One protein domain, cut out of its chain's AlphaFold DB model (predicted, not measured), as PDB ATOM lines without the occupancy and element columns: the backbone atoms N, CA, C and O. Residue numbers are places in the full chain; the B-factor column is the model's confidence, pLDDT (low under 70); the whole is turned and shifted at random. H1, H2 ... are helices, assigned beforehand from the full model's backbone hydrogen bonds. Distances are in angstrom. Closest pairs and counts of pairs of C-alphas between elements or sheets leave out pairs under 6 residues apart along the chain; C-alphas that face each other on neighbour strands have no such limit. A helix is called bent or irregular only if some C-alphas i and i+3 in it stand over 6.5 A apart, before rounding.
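Overview. This is residues 3 to 122 of the 247 residues of the protein "uncharacterized protein LOC111596989" of Drosophila hydei (UniProt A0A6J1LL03). A compact body of helices has H5 near its middle, with H3 and H4 packed on different sides of it; beyond H4, H6 joins H8 and H9 in a group of three that makes one end of the long axis. The short H1 and H2 pair up toward the other end, and H7 is a small turn near H6. You will find 120 residues with nine named helices, H1 to H9 in chain order, and no named strand: the class is all helix. The radius of gyration of the C-alphas is 13.8 A, and the C-alphas span 39 by 32 by 23 A.

Along the chain. Find C-alpha 3 at (-25.986, 39.025, 9.619), where H1, residues 3 to 6, begins. Next come H2, residues 10 to 18, H3, residues 22 to 31, 14.4 A long, and H4, residues 42 to 50. Look for C-alpha 58 at (-16.670, 25.512, 4.477); from there H5 runs 22.6 A to residue 73. H6, residues 81 to 96, is 25.1 A long and irregular, with C-alphas 93 and 96 7.1 A apart. H7, residues 98 to 101, is irregular, but only just: C-alphas 98 and 101 are 6.9 A apart. H8 is residues 103 to 111, and H9, residues 114 to 121, ends at C-alpha 121, (2.670, 30.895, -2.202).

Arrangement. Look first at H1, which touches H2, with the C-alphas of Gln 5 and Phe 13 closest at 5.4 A. H2 is close to but not clearly touching H5, about perpendicular at 85 degrees, with C-alphas 17 and 59 closest at 6.7 A. H3 touches H5 at a shallow tilt of 27 degrees, the same way; C-alphas 29 and 63 are closest at 4.9 A. H4 and H5 form a hairpin at a shallow tilt of 31 degrees, with C-alphas 49 and 60 closest at 5.5 A. The hub is H6, touching H4, H8 and H9. Its residues 83 to 90 alone touch H4, the same way at a shallow tilt of 4 degrees, with C-alphas 43 and 83 closest at 6.0 A. It touches H9 with C-alphas 92 and 120 closest at 4.4 A, and only just touches H8, with 3 pairs of C-alphas within 8 A, the closest being 91 and 109 at 7.7 A. H8 and H9 form a hairpin, C-alphas 109 and 117 closest at 5.9 A. H7 touches no helix but is near H6. Every O i to N i+4 pair is within hydrogen-bond range in H2, H3, H4, H5, H8 and H9, against 9 of 12 in H6; H1 and H7 are too short for such a pair.

Size, cuts and confidence. The C-alphas farthest apart, Gln 19 and Ala 115, are 39.6 A apart. The printed part has no cut and no long link. Look at residues 51 to 56, between H4 and H5, for pLDDT under 70.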
ATOM      1  N   LEU A   3     -26.477  38.023   8.661       73.00
ATOM      2  CA  LEU A   3     -25.986  39.025   9.619       73.00
ATOM      3  C   LEU A   3     -26.097  38.591  11.097       73.00
ATOM      4  O   LEU A   3     -25.094  38.674  11.801       73.00
ATOM      5  N   PRO A   4     -27.235  38.043  11.576       75.56
ATOM      6  CA  PRO A   4     -27.332  37.568  12.958       75.56
ATOM      7  C   PRO A   4     -26.400  36.392  13.268       75.56
ATOM      8  O   PRO A   4     -26.049  36.185  14.421       75.56
ATOM      9  N   GLN A   5     -26.016  35.615  12.250       81.56
ATOM     10  CA  GLN A   5     -25.139  34.456  12.416       81.56
ATOM     11  C   GLN A   5     -23.674  34.888  12.492       81.56
ATOM     12  O   GLN A   5     -22.933  34.355  13.308       81.56
ATOM     13  N   LEU A   6     -23.268  35.873  11.680       75.56
ATOM     14  CA  LEU A   6     -21.917  36.448  11.722       75.56
ATOM     15  C   LEU A   6     -21.638  37.199  13.031       75.56
ATOM     16  O   LEU A   6     -20.517  37.151  13.519       75.56
ATOM     17  N   ASN A   7     -22.658  37.839  13.607       73.88
ATOM     18  CA  ASN A   7     -22.548  38.558  14.882       73.88
ATOM     19  C   ASN A   7     -22.755  37.653  16.115       73.88
ATOM     20  O   ASN A   7     -22.649  38.126  17.246       73.88
ATOM     21  N   GLY A   8     -23.110  36.381  15.909       73.06
ATOM     22  CA  GLY A   8     -23.281  35.392  16.972       73.06
ATOM     23  C   GLY A   8     -21.950  34.831  17.477       73.06
ATOM     24  O   GLY A   8     -20.876  35.172  16.985       73.06
ATOM     25  N   SER A   9     -22.006  33.931  18.461       79.75
ATOM     26  CA  SER A   9     -20.796  33.235  18.915       79.75
ATOM     27  C   SER A   9     -20.287  32.242  17.864       79.75
ATOM     28  O   SER A   9     -21.050  31.732  17.041       79.75
ATOM     29  N   GLU A  10     -18.995  31.904  17.913       79.06
ATOM     30  CA  GLU A  10     -18.390  30.956  16.967       79.06
ATOM     31  C   GLU A  10     -19.135  29.612  16.918       79.06
ATOM     32  O   GLU A  10     -19.492  29.140  15.839       79.06
ATOM     33  N   GLY A  11     -19.496  29.061  18.082       81.00
ATOM     34  CA  GLY A  11     -20.276  27.824  18.163       81.00
ATOM     35  C   GLY A  11     -21.694  27.938  17.584       81.00
ATOM     36  O   GLY A  11     -22.214  26.959  17.048       81.00
ATOM     37  N   GLN A  12     -22.329  29.116  17.642       83.38
ATOM     38  CA  GLN A  12     -23.632  29.336  17.000       83.38
ATOM     39  C   GLN A  12     -23.503  29.303  15.476       83.38
ATOM     40  O   GLN A  12     -24.280  28.610  14.816       83.38
ATOM     41  N   PHE A  13     -22.491  29.982  14.929       85.50
ATOM     42  CA  PHE A  13     -22.234  29.991  13.491       85.50
ATOM     43  C   PHE A  13     -21.909  28.588  12.959       85.50
ATOM     44  O   PHE A  13     -22.426  28.180  11.915       85.50
ATOM     45  N   GLU A  14     -21.084  27.822  13.676       85.19
ATOM     46  CA  GLU A  14     -20.757  26.444  13.301       85.19
ATOM     47  C   GLU A  14     -21.981  25.529  13.307       85.19
ATOM     48  O   GLU A  14     -22.215  24.800  12.340       85.19
ATOM     49  N   ASN A  15     -22.793  25.588  14.366       86.44
ATOM     50  CA  ASN A  15     -24.006  24.779  14.470       86.44
ATOM     51  C   ASN A  15     -25.009  25.121  13.369       86.44
ATOM     52  O   ASN A  15     -25.577  24.215  12.762       86.44
ATOM     53  N   TRP A  16     -25.184  26.408  13.070       88.25
ATOM     54  CA  TRP A  16     -26.012  26.846  11.953       88.25
ATOM     55  C   TRP A  16     -25.461  26.357  10.609       88.25
ATOM     56  O   TRP A  16     -26.212  25.832   9.791       88.25
ATOM     57  N   THR A  17     -24.145  26.440  10.393       87.69
ATOM     58  CA  THR A  17     -23.516  25.952   9.154       87.69
ATOM     59  C   THR A  17     -23.777  24.461   8.939       87.69
ATOM     60  O   THR A  17     -24.079  24.049   7.822       87.69
ATOM     61  N   ARG A  18     -23.706  23.646  10.002       87.75
ATOM     62  CA  ARG A  18     -23.970  22.196   9.939       87.75
ATOM     63  C   ARG A  18     -25.413  21.851   9.558       87.75
ATOM     64  O   ARG A  18     -25.656  20.736   9.111       87.75
ATOM     65  N   GLN A  19     -26.357  22.778   9.725       91.19
ATOM     66  CA  GLN A  19     -27.753  22.596   9.307       91.19
ATOM     67  C   GLN A  19     -27.960  22.837   7.806       91.19
ATOM     68  O   GLN A  19     -29.026  22.516   7.289       91.19
ATOM     69  N   LEU A  20     -26.968  23.401   7.113       91.12
ATOM     70  CA  LEU A  20     -27.033  23.706   5.688       91.12
ATOM     71  C   LEU A  20     -26.315  22.628   4.875       91.12
ATOM     72  O   LEU A  20     -25.163  22.283   5.158       91.12
ATOM     73  N   SER A  21     -26.951  22.168   3.801       93.06
ATOM     74  CA  SER A  21     -26.293  21.363   2.768       93.06
ATOM     75  C   SER A  21     -25.164  22.140   2.075       93.06
ATOM     76  O   SER A  21     -25.106  23.372   2.111       93.06
ATOM     77  N   ALA A  22     -24.258  21.429   1.402       90.31
ATOM     78  CA  ALA A  22     -23.154  22.056   0.676       90.31
ATOM     79  C   ALA A  22     -23.653  23.011  -0.428       90.31
ATOM     80  O   ALA A  22     -23.080  24.085  -0.641       90.31
ATOM     81  N   GLU A  23     -24.744  22.648  -1.103       92.81
ATOM     82  CA  GLU A  23     -25.402  23.453  -2.128       92.81
ATOM     83  C   GLU A  23     -26.024  24.722  -1.539       92.81
ATOM     84  O   GLU A  23     -25.887  25.801  -2.123       92.81
ATOM     85  N   GLU A  24     -26.680  24.622  -0.381       93.75
ATOM     86  CA  GLU A  24     -27.241  25.782   0.321       93.75
ATOM     87  C   GLU A  24     -26.144  26.733   0.787       93.75
ATOM     88  O   GLU A  24     -26.263  27.939   0.574       93.75
ATOM     89  N   GLN A  25     -25.047  26.208   1.340       91.69
ATOM     90  CA  GLN A  25     -23.889  27.016   1.731       91.69
ATOM     91  C   GLN A  25     -23.287  27.756   0.531       91.69
ATOM     92  O   GLN A  25     -22.998  28.948   0.617       91.69
ATOM     93  N   GLN A  26     -23.132  27.068  -0.605       90.31
ATOM     94  CA  GLN A  26     -22.633  27.671  -1.840       90.31
ATOM     95  C   GLN A  26     -23.565  28.780  -2.336       90.31
ATOM     96  O   GLN A  26     -23.110  29.895  -2.586       90.31
ATOM     97  N   ARG A  27     -24.870  28.506  -2.459       91.81
ATOM     98  CA  ARG A  27     -25.854  29.508  -2.902       91.81
ATOM     99  C   ARG A  27     -25.885  30.709  -1.967       91.81
ATOM    100  O   ARG A  27     -25.901  31.842  -2.434       91.81
ATOM    101  N   LEU A  28     -25.867  30.464  -0.660       92.62
ATOM    102  CA  LEU A  28     -25.877  31.520   0.340       92.62
ATOM    103  C   LEU A  28     -24.637  32.406   0.212       92.62
ATOM    104  O   LEU A  28     -24.783  33.619   0.123       92.62
ATOM    105  N   ALA A  29     -23.438  31.826   0.133       91.19
ATOM    106  CA  ALA A  29     -22.204  32.601   0.077       91.19
ATOM    107  C   ALA A  29     -22.101  33.517  -1.154       91.19
ATOM    108  O   ALA A  29     -21.644  34.655  -1.036       91.19
ATOM    109  N   TRP A  30     -22.549  33.055  -2.326       88.50
ATOM    110  CA  TRP A  30     -22.473  33.844  -3.564       88.50
ATOM    111  C   TRP A  30     -23.595  34.870  -3.734       88.50
ATOM    112  O   TRP A  30     -23.442  35.792  -4.529       88.50
ATOM    113  N   ASN A  31     -24.690  34.741  -2.982       90.69
ATOM    114  CA  ASN A  31     -25.824  35.668  -3.043       90.69
ATOM    115  C   ASN A  31     -25.753  36.796  -2.003       90.69
ATOM    116  O   ASN A  31     -26.608  37.680  -1.995       90.69
ATOM    117  N   VAL A  32     -24.769  36.776  -1.103       90.38
ATOM    118  CA  VAL A  32     -24.574  37.853  -0.125       90.38
ATOM    119  C   VAL A  32     -23.977  39.059  -0.832       90.38
ATOM    120  O   VAL A  32     -22.905  38.945  -1.409       90.38
ATOM    121  N   ASN A  33     -24.636  40.214  -0.762       89.38
ATOM    122  CA  ASN A  33     -24.120  41.456  -1.331       89.38
ATOM    123  C   ASN A  33     -23.377  42.274  -0.263       89.38
ATOM    124  O   ASN A  33     -23.981  43.066   0.463       89.38
ATOM    125  N   PHE A  34     -22.062  42.083  -0.174       90.06
ATOM    126  CA  PHE A  34     -21.209  42.804   0.777       90.06
ATOM    127  C   PHE A  34     -20.963  44.268   0.377       90.06
ATOM    128  O   PHE A  34     -20.451  45.052   1.177       90.06
ATOM    129  N   LEU A  35     -21.287  44.653  -0.861       88.88
ATOM    130  CA  LEU A  35     -21.007  45.993  -1.381       88.88
ATOM    131  C   LEU A  35     -22.078  47.017  -1.015       88.88
ATOM    132  O   LEU A  35     -21.736  48.183  -0.814       88.88
ATOM    133  N   GLU A  36     -23.340  46.586  -0.960       85.19
ATOM    134  CA  GLU A  36     -24.490  47.439  -0.636       85.19
ATOM    135  C   GLU A  36     -24.755  47.516   0.866       85.19
ATOM    136  O   GLU A  36     -25.044  48.590   1.378       85.19
ATOM    137  N   ASN A  37     -24.650  46.385   1.571       80.38
ATOM    138  CA  ASN A  37     -24.986  46.291   2.991       80.38
ATOM    139  C   ASN A  37     -23.882  45.545   3.752       80.38
ATOM    140  O   ASN A  37     -24.093  44.402   4.180       80.38
ATOM    141  N   PRO A  38     -22.685  46.142   3.889       80.94
ATOM    142  CA  PRO A  38     -21.633  45.537   4.684       80.94
ATOM    143  C   PRO A  38     -22.089  45.426   6.157       80.94
ATOM    144  O   PRO A  38     -22.596  46.400   6.712       80.94
ATOM    145  N   PRO A  39     -21.922  44.257   6.805       79.62
ATOM    146  CA  PRO A  39     -22.213  44.083   8.234       79.62
ATOM    147  C   PRO A  39     -21.398  45.005   9.147       79.62
ATOM    148  O   PRO A  39     -21.816  45.298  10.262       79.62
ATOM    149  N   MET A  40     -20.189  45.329   8.691       87.94
ATOM    150  CA  MET A  40     -19.088  45.960   9.413       87.94
ATOM    151  C   MET A  40     -18.028  46.405   8.396       87.94
ATOM    152  O   MET A  40     -18.163  46.118   7.200       87.94
ATOM    153  N   GLU A  41     -16.966  47.062   8.856       89.88
ATOM    154  CA  GLU A  41     -15.856  47.467   7.990       89.88
ATOM    155  C   GLU A  41     -15.211  46.263   7.289       89.88
ATOM    156  O   GLU A  41     -15.133  45.161   7.834       89.88
ATOM    157  N   TYR A  42     -14.718  46.455   6.062       91.06
ATOM    158  CA  TYR A  42     -14.207  45.331   5.267       91.06
ATOM    159  C   TYR A  42     -13.007  44.626   5.902       91.06
ATOM    160  O   TYR A  42     -12.875  43.416   5.733       91.06
ATOM    161  N   GLY A  43     -12.165  45.357   6.639       87.56
ATOM    162  CA  GLY A  43     -11.064  44.771   7.406       87.56
ATOM    163  C   GLY A  43     -11.567  43.863   8.529       87.56
ATOM    164  O   GLY A  43     -11.137  42.719   8.630       87.56
ATOM    165  N   GLU A  44     -12.546  44.326   9.307       87.69
ATOM    166  CA  GLU A  44     -13.163  43.539  10.384       87.69
ATOM    167  C   GLU A  44     -13.870  42.299   9.831       87.69
ATOM    168  O   GLU A  44     -13.715  41.195  10.351       87.69
ATOM    169  N   LEU A  45     -14.589  42.457   8.718       89.19
ATOM    170  CA  LEU A  45     -15.274  41.356   8.058       89.19
ATOM    171  C   LEU A  45     -14.288  40.333   7.483       89.19
ATOM    172  O   LEU A  45     -14.511  39.128   7.597       89.19
ATOM    173  N   GLN A  46     -13.202  40.796   6.861       89.06
ATOM    174  CA  GLN A  46     -12.140  39.929   6.364       89.06
ATOM    175  C   GLN A  46     -11.541  39.131   7.521       89.06
ATOM    176  O   GLN A  46     -11.420  37.914   7.393       89.06
ATOM    177  N   GLN A  47     -11.244  39.772   8.654       86.00
ATOM    178  CA  GLN A  47     -10.693  39.113   9.839       86.00
ATOM    179  C   GLN A  47     -11.666  38.087  10.417       86.00
ATOM    180  O   GLN A  47     -11.289  36.934  10.617       86.00
ATOM    181  N   LEU A  48     -12.937  38.460  10.593       84.81
ATOM    182  CA  LEU A  48     -13.993  37.574  11.089       84.81
ATOM    183  C   LEU A  48     -14.128  36.300  10.243       84.81
ATOM    184  O   LEU A  48     -14.362  35.212  10.769       84.81
ATOM    185  N   LEU A  49     -13.983  36.437   8.924       87.19
ATOM    186  CA  LEU A  49     -14.076  35.325   7.984       87.19
ATOM    187  C   LEU A  49     -12.755  34.544   7.824       87.19
ATOM    188  O   LEU A  49     -12.796  33.439   7.282       87.19
ATOM    189  N   SER A  50     -11.614  35.086   8.271       76.25
ATOM    190  CA  SER A  50     -10.265  34.551   8.008       76.25
ATOM    191  C   SER A  50      -9.525  33.972   9.221       76.25
ATOM    192  O   SER A  50      -8.382  33.547   9.077       76.25
ATOM    193  N   THR A  51     -10.123  33.910  10.411       55.47
ATOM    194  CA  THR A  51      -9.373  33.548  11.626       55.47
ATOM    195  C   THR A  51      -8.721  32.154  11.573       55.47
ATOM    196  O   THR A  51      -9.352  31.148  11.242       55.47
ATOM    197  N   ASN A  52      -7.448  32.125  11.988       55.06
ATOM    198  CA  ASN A  52      -6.429  31.056  11.984       55.06
ATOM    199  C   ASN A  52      -6.796  29.675  12.586       55.06
ATOM    200  O   ASN A  52      -5.949  28.788  12.656       55.06
ATOM    201  N   SER A  53      -8.034  29.452  13.015       46.22
ATOM    202  CA  SER A  53      -8.540  28.151  13.481       46.22
ATOM    203  C   SER A  53      -9.891  27.774  12.868       46.22
ATOM    204  O   SER A  53     -10.363  26.659  13.075       46.22
ATOM    205  N   SER A  54     -10.508  28.671  12.089       48.97
ATOM    206  CA  SER A  54     -11.906  28.558  11.667       48.97
ATOM    207  C   SER A  54     -12.132  28.338  10.172       48.97
ATOM    208  O   SER A  54     -13.276  28.199   9.726       48.97
ATOM    209  N   ILE A  55     -11.057  28.191   9.390       57.38
ATOM    210  CA  ILE A  55     -11.159  27.838   7.963       57.38
ATOM    211  C   ILE A  55     -11.573  26.360   7.770       57.38
ATOM    212  O   ILE A  55     -11.950  25.943   6.679       57.38
ATOM    213  N   GLN A  56     -11.686  25.588   8.856       64.12
ATOM    214  CA  GLN A  56     -12.388  24.302   8.824       64.12
ATOM    215  C   GLN A  56     -13.883  24.441   8.492       64.12
ATOM    216  O   GLN A  56     -14.511  23.454   8.112       64.12
ATOM    217  N   ASN A  57     -14.472  25.637   8.622       82.56
ATOM    218  CA  ASN A  57     -15.859  25.873   8.248       82.56
ATOM    219  C   ASN A  57     -15.974  26.193   6.738       82.56
ATOM    220  O   ASN A  57     -15.576  27.282   6.304       82.56
ATOM    221  N   PRO A  58     -16.592  25.312   5.924       86.44
ATOM    222  CA  PRO A  58     -16.670  25.512   4.477       86.44
ATOM    223  C   PRO A  58     -17.471  26.754   4.073       86.44
ATOM    224  O   PRO A  58     -17.217  27.327   3.013       86.44
ATOM    225  N   LEU A  59     -18.434  27.190   4.889       90.25
ATOM    226  CA  LEU A  59     -19.224  28.385   4.613       90.25
ATOM    227  C   LEU A  59     -18.418  29.666   4.854       90.25
ATOM    228  O   LEU A  59     -18.500  30.568   4.022       90.25
ATOM    229  N   ARG A  60     -17.603  29.751   5.920       89.44
ATOM    230  CA  ARG A  60     -16.713  30.913   6.140       89.44
ATOM    231  C   ARG A  60     -15.753  31.098   4.976       89.44
ATOM    232  O   ARG A  60     -15.677  32.197   4.436       89.44
ATOM    233  N   LEU A  61     -15.121  30.017   4.515       89.06
ATOM    234  CA  LEU A  61     -14.224  30.062   3.359       89.06
ATOM    235  C   LEU A  61     -14.936  30.569   2.095       89.06
ATOM    236  O   LEU A  61     -14.411  31.417   1.375       89.06
ATOM    237  N   ARG A  62     -16.156  30.084   1.826       91.75
ATOM    238  CA  ARG A  62     -16.951  30.543   0.674       91.75
ATOM    239  C   ARG A  62     -17.362  32.010   0.806       91.75
ATOM    240  O   ARG A  62     -17.330  32.731  -0.188       91.75
ATOM    241  N   LEU A  63     -17.728  32.463   2.005       92.69
ATOM    242  CA  LEU A  63     -18.055  33.868   2.276       92.69
ATOM    243  C   LEU A  63     -16.831  34.771   2.111       92.69
ATOM    244  O   LEU A  63     -16.936  35.822   1.485       92.69
ATOM    245  N   TRP A  64     -15.671  34.338   2.603       93.31
ATOM    246  CA  TRP A  64     -14.394  35.033   2.454       93.31
ATOM    247  C   TRP A  64     -13.994  35.183   0.979       93.31
ATOM    248  O   TRP A  64     -13.677  36.282   0.525       93.31
ATOM    249  N   LEU A  65     -14.106  34.102   0.200       93.81
ATOM    250  CA  LEU A  65     -13.911  34.121  -1.253       93.81
ATOM    251  C   LEU A  65     -14.905  35.058  -1.952       93.81
ATOM    252  O   LEU A  65     -14.519  35.833  -2.828       93.81
ATOM    253  N   SER A  66     -16.183  34.999  -1.574       94.38
ATOM    254  CA  SER A  66     -17.229  35.862  -2.134       94.38
ATOM    255  C   SER A  66     -16.938  37.341  -1.873       94.38
ATOM    256  O   SER A  66     -16.999  38.149  -2.803       94.38
ATOM    257  N   LEU A  67     -16.524  37.682  -0.647       94.81
ATOM    258  CA  LEU A  67     -16.089  39.026  -0.276       94.81
ATOM    259  C   LEU A  67     -14.910  39.488  -1.143       94.81
ATOM    260  O   LEU A  67     -14.994  40.554  -1.757       94.81
ATOM    261  N   TYR A  68     -13.853  38.674  -1.251       95.38
ATOM    262  CA  TYR A  68     -12.689  38.988  -2.085       95.38
ATOM    263  C   TYR A  68     -13.098  39.317  -3.525       95.38
ATOM    264  O   TYR A  68     -12.742  40.371  -4.053       95.38
ATOM    265  N   TRP A  69     -13.893  38.452  -4.162       95.56
ATOM    266  CA  TRP A  69     -14.265  38.634  -5.566       95.56
ATOM    267  C   TRP A  69     -15.190  39.827  -5.801       95.56
ATOM    268  O   TRP A  69     -15.058  40.492  -6.830       95.56
ATOM    269  N   GLN A  70     -16.099  40.133  -4.874       94.75
ATOM    270  CA  GLN A  70     -16.943  41.328  -4.973       94.75
ATOM    271  C   GLN A  70     -16.115  42.614  -4.888       94.75
ATOM    272  O   GLN A  70     -16.275  43.511  -5.722       94.75
ATOM    273  N   LEU A  71     -15.186  42.684  -3.932       95.00
ATOM    274  CA  LEU A  71     -14.294  43.834  -3.780       95.00
ATOM    275  C   LEU A  71     -13.317  43.958  -4.960       95.00
ATOM    276  O   LEU A  71     -13.061  45.064  -5.436       95.00
ATOM    277  N   ARG A  72     -12.811  42.830  -5.480       94.19
ATOM    278  CA  ARG A  72     -11.908  42.791  -6.640       94.19
ATOM    279  C   ARG A  72     -12.583  43.300  -7.911       94.19
ATOM    280  O   ARG A  72     -12.007  44.123  -8.610       94.19
ATOM    281  N   ARG A  73     -13.805  42.842  -8.203       92.88
ATOM    282  CA  ARG A  73     -14.564  43.230  -9.412       92.88
ATOM    283  C   ARG A  73     -14.945  44.705  -9.445       92.88
ATOM    284  O   ARG A  73     -15.211  45.235 -10.515       92.88
ATOM    285  N   THR A  74     -14.997  45.347  -8.284       91.69
ATOM    286  CA  THR A  74     -15.329  46.770  -8.148       91.69
ATOM    287  C   THR A  74     -14.107  47.645  -7.882       91.69
ATOM    288  O   THR A  74     -14.265  48.806  -7.518       91.69
ATOM    289  N   SER A  75     -12.895  47.094  -8.030       89.38
ATOM    290  CA  SER A  75     -11.621  47.782  -7.773       89.38
ATOM    291  C   SER A  75     -11.487  48.384  -6.368       89.38
ATOM    292  O   SER A  75     -10.599  49.192  -6.113       89.38
ATOM    293  N   ARG A  76     -12.316  47.953  -5.403       90.06
ATOM    294  CA  ARG A  76     -12.219  48.394  -4.000       90.06
ATOM    295  C   ARG A  76     -10.972  47.840  -3.304       90.06
ATOM    296  O   ARG A  76     -10.501  48.449  -2.352       90.06
ATOM    297  N   LEU A  77     -10.428  46.716  -3.788       88.88
ATOM    298  CA  LEU A  77      -9.151  46.171  -3.301       88.88
ATOM    299  C   LEU A  77      -7.928  46.909  -3.845       88.88
ATOM    300  O   LEU A  77      -6.928  46.984  -3.142       88.88
ATOM    301  N   ASP A  78      -7.998  47.457  -5.062       83.25
ATOM    302  CA  ASP A  78      -6.859  48.159  -5.671       83.25
ATOM    303  C   ASP A  78      -6.500  49.423  -4.881       83.25
ATOM    304  O   ASP A  78      -5.334  49.755  -4.729       83.25
ATOM    305  N   ASN A  79      -7.509  50.074  -4.300       82.94
ATOM    306  CA  ASN A  79      -7.339  51.282  -3.491       82.94
ATOM    307  C   ASN A  79      -7.109  50.993  -1.996       82.94
ATOM    308  O   ASN A  79      -7.011  51.927  -1.203       82.94
ATOM    309  N   ASN A  80      -7.068  49.722  -1.583       88.94
ATOM    310  CA  ASN A  80      -6.887  49.329  -0.187       88.94
ATOM    311  C   ASN A  80      -5.797  48.255  -0.064       88.94
ATOM    312  O   ASN A  80      -6.070  47.063   0.094       88.94
ATOM    313  N   HIS A  81      -4.542  48.711  -0.129       88.56
ATOM    314  CA  HIS A  81      -3.349  47.865  -0.044       88.56
ATOM    315  C   HIS A  81      -3.294  47.020   1.235       88.56
ATOM    316  O   HIS A  81      -2.853  45.872   1.178       88.56
ATOM    317  N   GLN A  82      -3.767  47.550   2.369       89.19
ATOM    318  CA  GLN A  82      -3.793  46.809   3.631       89.19
ATOM    319  C   GLN A  82      -4.758  45.625   3.549       89.19
ATOM    320  O   GLN A  82      -4.366  44.493   3.807       89.19
ATOM    321  N   LEU A  83      -5.993  45.861   3.107       91.38
ATOM    322  CA  LEU A  83      -6.983  44.794   2.980       91.38
ATOM    323  C   LEU A  83      -6.534  43.722   1.978       91.38
ATOM    324  O   LEU A  83      -6.711  42.526   2.211       91.38
ATOM    325  N   LEU A  84      -5.928  44.137   0.862       92.75
ATOM    326  CA  LEU A  84      -5.379  43.214  -0.130       92.75
ATOM    327  C   LEU A  84      -4.226  42.367   0.441       92.75
ATOM    328  O   LEU A  84      -4.147  41.170   0.150       92.75
ATOM    329  N   LEU A  85      -3.366  42.964   1.271       91.94
ATOM    330  CA  LEU A  85      -2.335  42.246   2.014       91.94
ATOM    331  C   LEU A  85      -2.950  41.227   2.981       91.94
ATOM    332  O   LEU A  85      -2.535  40.070   2.971       91.94
ATOM    333  N   ASP A  86      -3.965  41.613   3.752       90.44
ATOM    334  CA  ASP A  86      -4.622  40.727   4.721       90.44
ATOM    335  C   ASP A  86      -5.227  39.491   4.029       90.44
ATOM    336  O   ASP A  86      -5.080  38.357   4.501       90.44
ATOM    337  N   PHE A  87      -5.827  39.677   2.845       93.00
ATOM    338  CA  PHE A  87      -6.271  38.573   1.987       93.00
ATOM    339  C   PHE A  87      -5.119  37.654   1.558       93.00
ATOM    340  O   PHE A  87      -5.266  36.433   1.615       93.00
ATOM    341  N   ALA A  88      -3.976  38.207   1.144       92.81
ATOM    342  CA  ALA A  88      -2.816  37.416   0.732       92.81
ATOM    343  C   ALA A  88      -2.185  36.636   1.902       92.81
ATOM    344  O   ALA A  88      -1.815  35.471   1.739       92.81
ATOM    345  N   LEU A  89      -2.104  37.242   3.090       90.31
ATOM    346  CA  LEU A  89      -1.591  36.592   4.299       90.31
ATOM    347  C   LEU A  89      -2.526  35.487   4.797       90.31
ATOM    348  O   LEU A  89      -2.061  34.410   5.165       90.31
ATOM    349  N   SER A  90      -3.838  35.712   4.741       89.94
ATOM    350  CA  SER A  90      -4.826  34.678   5.076       89.94
ATOM    351  C   SER A  90      -4.784  33.530   4.068       89.94
ATOM    352  O   SER A  90      -4.818  32.364   4.449       89.94
ATOM    353  N   LEU A  91      -4.607  33.834   2.777       91.56
ATOM    354  CA  LEU A  91      -4.408  32.816   1.747       91.56
ATOM    355  C   LEU A  91      -3.152  31.973   2.021       91.56
ATOM    356  O   LEU A  91      -3.204  30.755   1.889       91.56
ATOM    357  N   ARG A  92      -2.046  32.591   2.458       90.56
ATOM    358  CA  ARG A  92      -0.814  31.874   2.841       90.56
ATOM    359  C   ARG A  92      -1.062  30.821   3.922       90.56
ATOM    360  O   ARG A  92      -0.483  29.740   3.864       90.56
ATOM    361  N   GLN A  93      -1.921  31.116   4.895       87.25
ATOM    362  CA  GLN A  93      -2.247  30.189   5.986       87.25
ATOM    363  C   GLN A  93      -2.980  28.932   5.484       87.25
ATOM    364  O   GLN A  93      -2.924  27.889   6.129       87.25
ATOM    365  N   LEU A  94      -3.588  28.988   4.293       87.62
ATOM    366  CA  LEU A  94      -4.283  27.861   3.665       87.62
ATOM    367  C   LEU A  94      -3.374  26.887   2.930       87.62
ATOM    368  O   LEU A  94      -3.874  25.884   2.434       87.62
ATOM    369  N   GLN A  95      -2.064  27.124   2.856       87.50
ATOM    370  CA  GLN A  95      -1.151  26.225   2.138       87.50
ATOM    371  C   GLN A  95      -1.186  24.774   2.641       87.50
ATOM    372  O   GLN A  95      -0.882  23.855   1.882       87.50
ATOM    373  N   THR A  96      -1.540  24.559   3.911       84.25
ATOM    374  CA  THR A  96      -1.673  23.225   4.513       84.25
ATOM    375  C   THR A  96      -3.100  22.676   4.478       84.25
ATOM    376  O   THR A  96      -3.310  21.525   4.855       84.25
ATOM    377  N   ASP A  97      -4.082  23.476   4.061       84.31
ATOM    378  CA  ASP A  97      -5.488  23.077   4.002       84.31
ATOM    379  C   ASP A  97      -5.765  22.221   2.747       84.31
ATOM    380  O   ASP A  97      -5.276  22.548   1.660       84.31
ATOM    381  N   PRO A  98      -6.575  21.145   2.830       85.12
ATOM    382  CA  PRO A  98      -6.957  20.350   1.660       85.12
ATOM    383  C   PRO A  98      -7.581  21.167   0.515       85.12
ATOM    384  O   PRO A  98      -7.428  20.816  -0.659       85.12
ATOM    385  N   ALA A  99      -8.268  22.266   0.834       84.88
ATOM    386  CA  ALA A  99      -8.892  23.156  -0.133       84.88
ATOM    387  C   ALA A  99      -7.886  24.006  -0.920       84.88
ATOM    388  O   ALA A  99      -8.294  24.587  -1.929       84.88
ATOM    389  N   TRP A 100      -6.602  24.063  -0.528       88.56
ATOM    390  CA  TRP A 100      -5.549  24.838  -1.205       88.56
ATOM    391  C   TRP A 100      -5.547  24.640  -2.722       88.56
ATOM    392  O   TRP A 100      -5.467  25.597  -3.491       88.56
ATOM    393  N   ASN A 101      -5.714  23.392  -3.163       88.94
ATOM    394  CA  ASN A 101      -5.696  23.012  -4.578       88.94
ATOM    395  C   ASN A 101      -7.034  23.251  -5.303       88.94
ATOM    396  O   ASN A 101      -7.178  22.897  -6.473       88.94
ATOM    397  N   SER A 102      -8.032  23.830  -4.634       91.12
ATOM    398  CA  SER A 102      -9.301  24.175  -5.267       91.12
ATOM    399  C   SER A 102      -9.114  25.271  -6.314       91.12
ATOM    400  O   SER A 102      -8.340  26.213  -6.137       91.12
ATOM    401  N   SER A 103      -9.887  25.192  -7.399       93.50
ATOM    402  CA  SER A 103      -9.842  26.191  -8.472       93.50
ATOM    403  C   SER A 103     -10.123  27.609  -7.969       93.50
ATOM    404  O   SER A 103      -9.549  28.561  -8.481       93.50
ATOM    405  N   GLN A 104     -10.958  27.763  -6.939       91.75
ATOM    406  CA  GLN A 104     -11.284  29.067  -6.363       91.75
ATOM    407  C   GLN A 104     -10.076  29.723  -5.682       91.75
ATOM    408  O   GLN A 104      -9.792  30.888  -5.957       91.75
ATOM    409  N   LEU A 105      -9.342  28.980  -4.845       93.25
ATOM    410  CA  LEU A 105      -8.146  29.504  -4.178       93.25
ATOM    411  C   LEU A 105      -6.995  29.723  -5.159       93.25
ATOM    412  O   LEU A 105      -6.313  30.741  -5.078       93.25
ATOM    413  N   GLN A 106      -6.828  28.833  -6.140       95.12
ATOM    414  CA  GLN A 106      -5.825  29.016  -7.191       95.12
ATOM    415  C   GLN A 106      -6.127  30.242  -8.066       95.12
ATOM    416  O   GLN A 106      -5.225  31.017  -8.370       95.12
ATOM    417  N   ASN A 107      -7.396  30.484  -8.408       96.19
ATOM    418  CA  ASN A 107      -7.791  31.689  -9.142       96.19
ATOM    419  C   ASN A 107      -7.538  32.961  -8.329       96.19
ATOM    420  O   ASN A 107      -7.047  33.941  -8.884       96.19
ATOM    421  N   MET A 108      -7.833  32.936  -7.025       95.44
ATOM    422  CA  MET A 108      -7.530  34.053  -6.131       95.44
ATOM    423  C   MET A 108      -6.021  34.310  -6.059       95.44
ATOM    424  O   MET A 108      -5.584  35.451  -6.185       95.44
ATOM    425  N   LEU A 109      -5.212  33.256  -5.918       95.50
ATOM    426  CA  LEU A 109      -3.753  33.357  -5.910       95.50
ATOM    427  C   LEU A 109      -3.219  33.989  -7.203       95.50
ATOM    428  O   LEU A 109      -2.330  34.838  -7.161       95.50
ATOM    429  N   LEU A 110      -3.764  33.590  -8.353       95.31
ATOM    430  CA  LEU A 110      -3.364  34.114  -9.660       95.31
ATOM    431  C   LEU A 110      -3.792  35.567  -9.885       95.31
ATOM    432  O   LEU A 110      -3.108  36.269 -10.631       95.31
ATOM    433  N   SER A 111      -4.877  36.025  -9.254       95.06
ATOM    434  CA  SER A 111      -5.360  37.405  -9.382       95.06
ATOM    435  C   SER A 111      -4.647  38.415  -8.484       95.06
ATOM    436  O   SER A 111      -4.862  39.621  -8.659       95.06
ATOM    437  N   LEU A 112      -3.827  37.953  -7.532       95.12
ATOM    438  CA  LEU A 112      -2.990  38.815  -6.697       95.12
ATOM    439  C   LEU A 112      -1.856  39.467  -7.518       95.12
ATOM    440  O   LEU A 112      -1.305  38.828  -8.422       95.12
ATOM    441  N   PRO A 113      -1.444  40.704  -7.172       93.62
ATOM    442  CA  PRO A 113      -0.191  41.287  -7.649       93.62
ATOM    443  C   PRO A 113       0.996  40.347  -7.419       93.62
ATOM    444  O   PRO A 113       1.013  39.598  -6.443       93.62
ATOM    445  N   SER A 114       2.008  40.404  -8.295       92.50
ATOM    446  CA  SER A 114       3.109  39.425  -8.304       92.50
ATOM    447  C   SER A 114       3.781  39.261  -6.937       92.50
ATOM    448  O   SER A 114       3.935  38.140  -6.460       92.50
ATOM    449  N   ALA A 115       4.089  40.370  -6.266       92.50
ATOM    450  CA  ALA A 115       4.683  40.377  -4.935       92.50
ATOM    451  C   ALA A 115       3.822  39.674  -3.877       92.50
ATOM    452  O   ALA A 115       4.297  38.788  -3.168       92.50
ATOM    453  N   LEU A 116       2.528  39.993  -3.817       94.31
ATOM    454  CA  LEU A 116       1.597  39.332  -2.900       94.31
ATOM    455  C   LEU A 116       1.396  37.859  -3.243       94.31
ATOM    456  O   LEU A 116       1.273  37.036  -2.343       94.31
ATOM    457  N   ARG A 117       1.407  37.502  -4.529       95.06
ATOM    458  CA  ARG A 117       1.347  36.107  -4.975       95.06
ATOM    459  C   ARG A 117       2.576  35.317  -4.524       95.06
ATOM    460  O   ARG A 117       2.425  34.191  -4.054       95.06
ATOM    461  N   ILE A 118       3.774  35.900  -4.630       92.75
ATOM    462  CA  ILE A 118       5.020  35.302  -4.130       92.75
ATOM    463  C   ILE A 118       4.924  35.120  -2.614       92.75
ATOM    464  O   ILE A 118       5.134  34.011  -2.124       92.75
ATOM    465  N   LEU A 119       4.508  36.145  -1.869       92.00
ATOM    466  CA  LEU A 119       4.329  36.044  -0.417       92.00
ATOM    467  C   LEU A 119       3.244  35.043  -0.008       92.00
ATOM    468  O   LEU A 119       3.399  34.354   0.994       92.00
ATOM    469  N   ALA A 120       2.164  34.915  -0.772       92.50
ATOM    470  CA  ALA A 120       1.085  33.984  -0.463       92.50
ATOM    471  C   ALA A 120       1.454  32.524  -0.759       92.50
ATOM    472  O   ALA A 120       0.943  31.632  -0.090       92.50
ATOM    473  N   ARG A 121       2.324  32.257  -1.744       92.75
ATOM    474  CA  ARG A 121       2.670  30.895  -2.202       92.75
ATOM    475  C   ARG A 121       3.989  30.356  -1.646       92.75
ATOM    476  O   ARG A 121       4.117  29.150  -1.455       92.75
ATOM    477  N   SER A 122       4.978  31.213  -1.427       90.00
ATOM    478  CA  SER A 122       6.357  30.753  -1.224       90.00
ATOM    479  C   SER A 122       6.585  30.312   0.212       90.00
ATOM    480  O   SER A 122       6.460  31.112   1.137       90.00
TER     481      SER A 122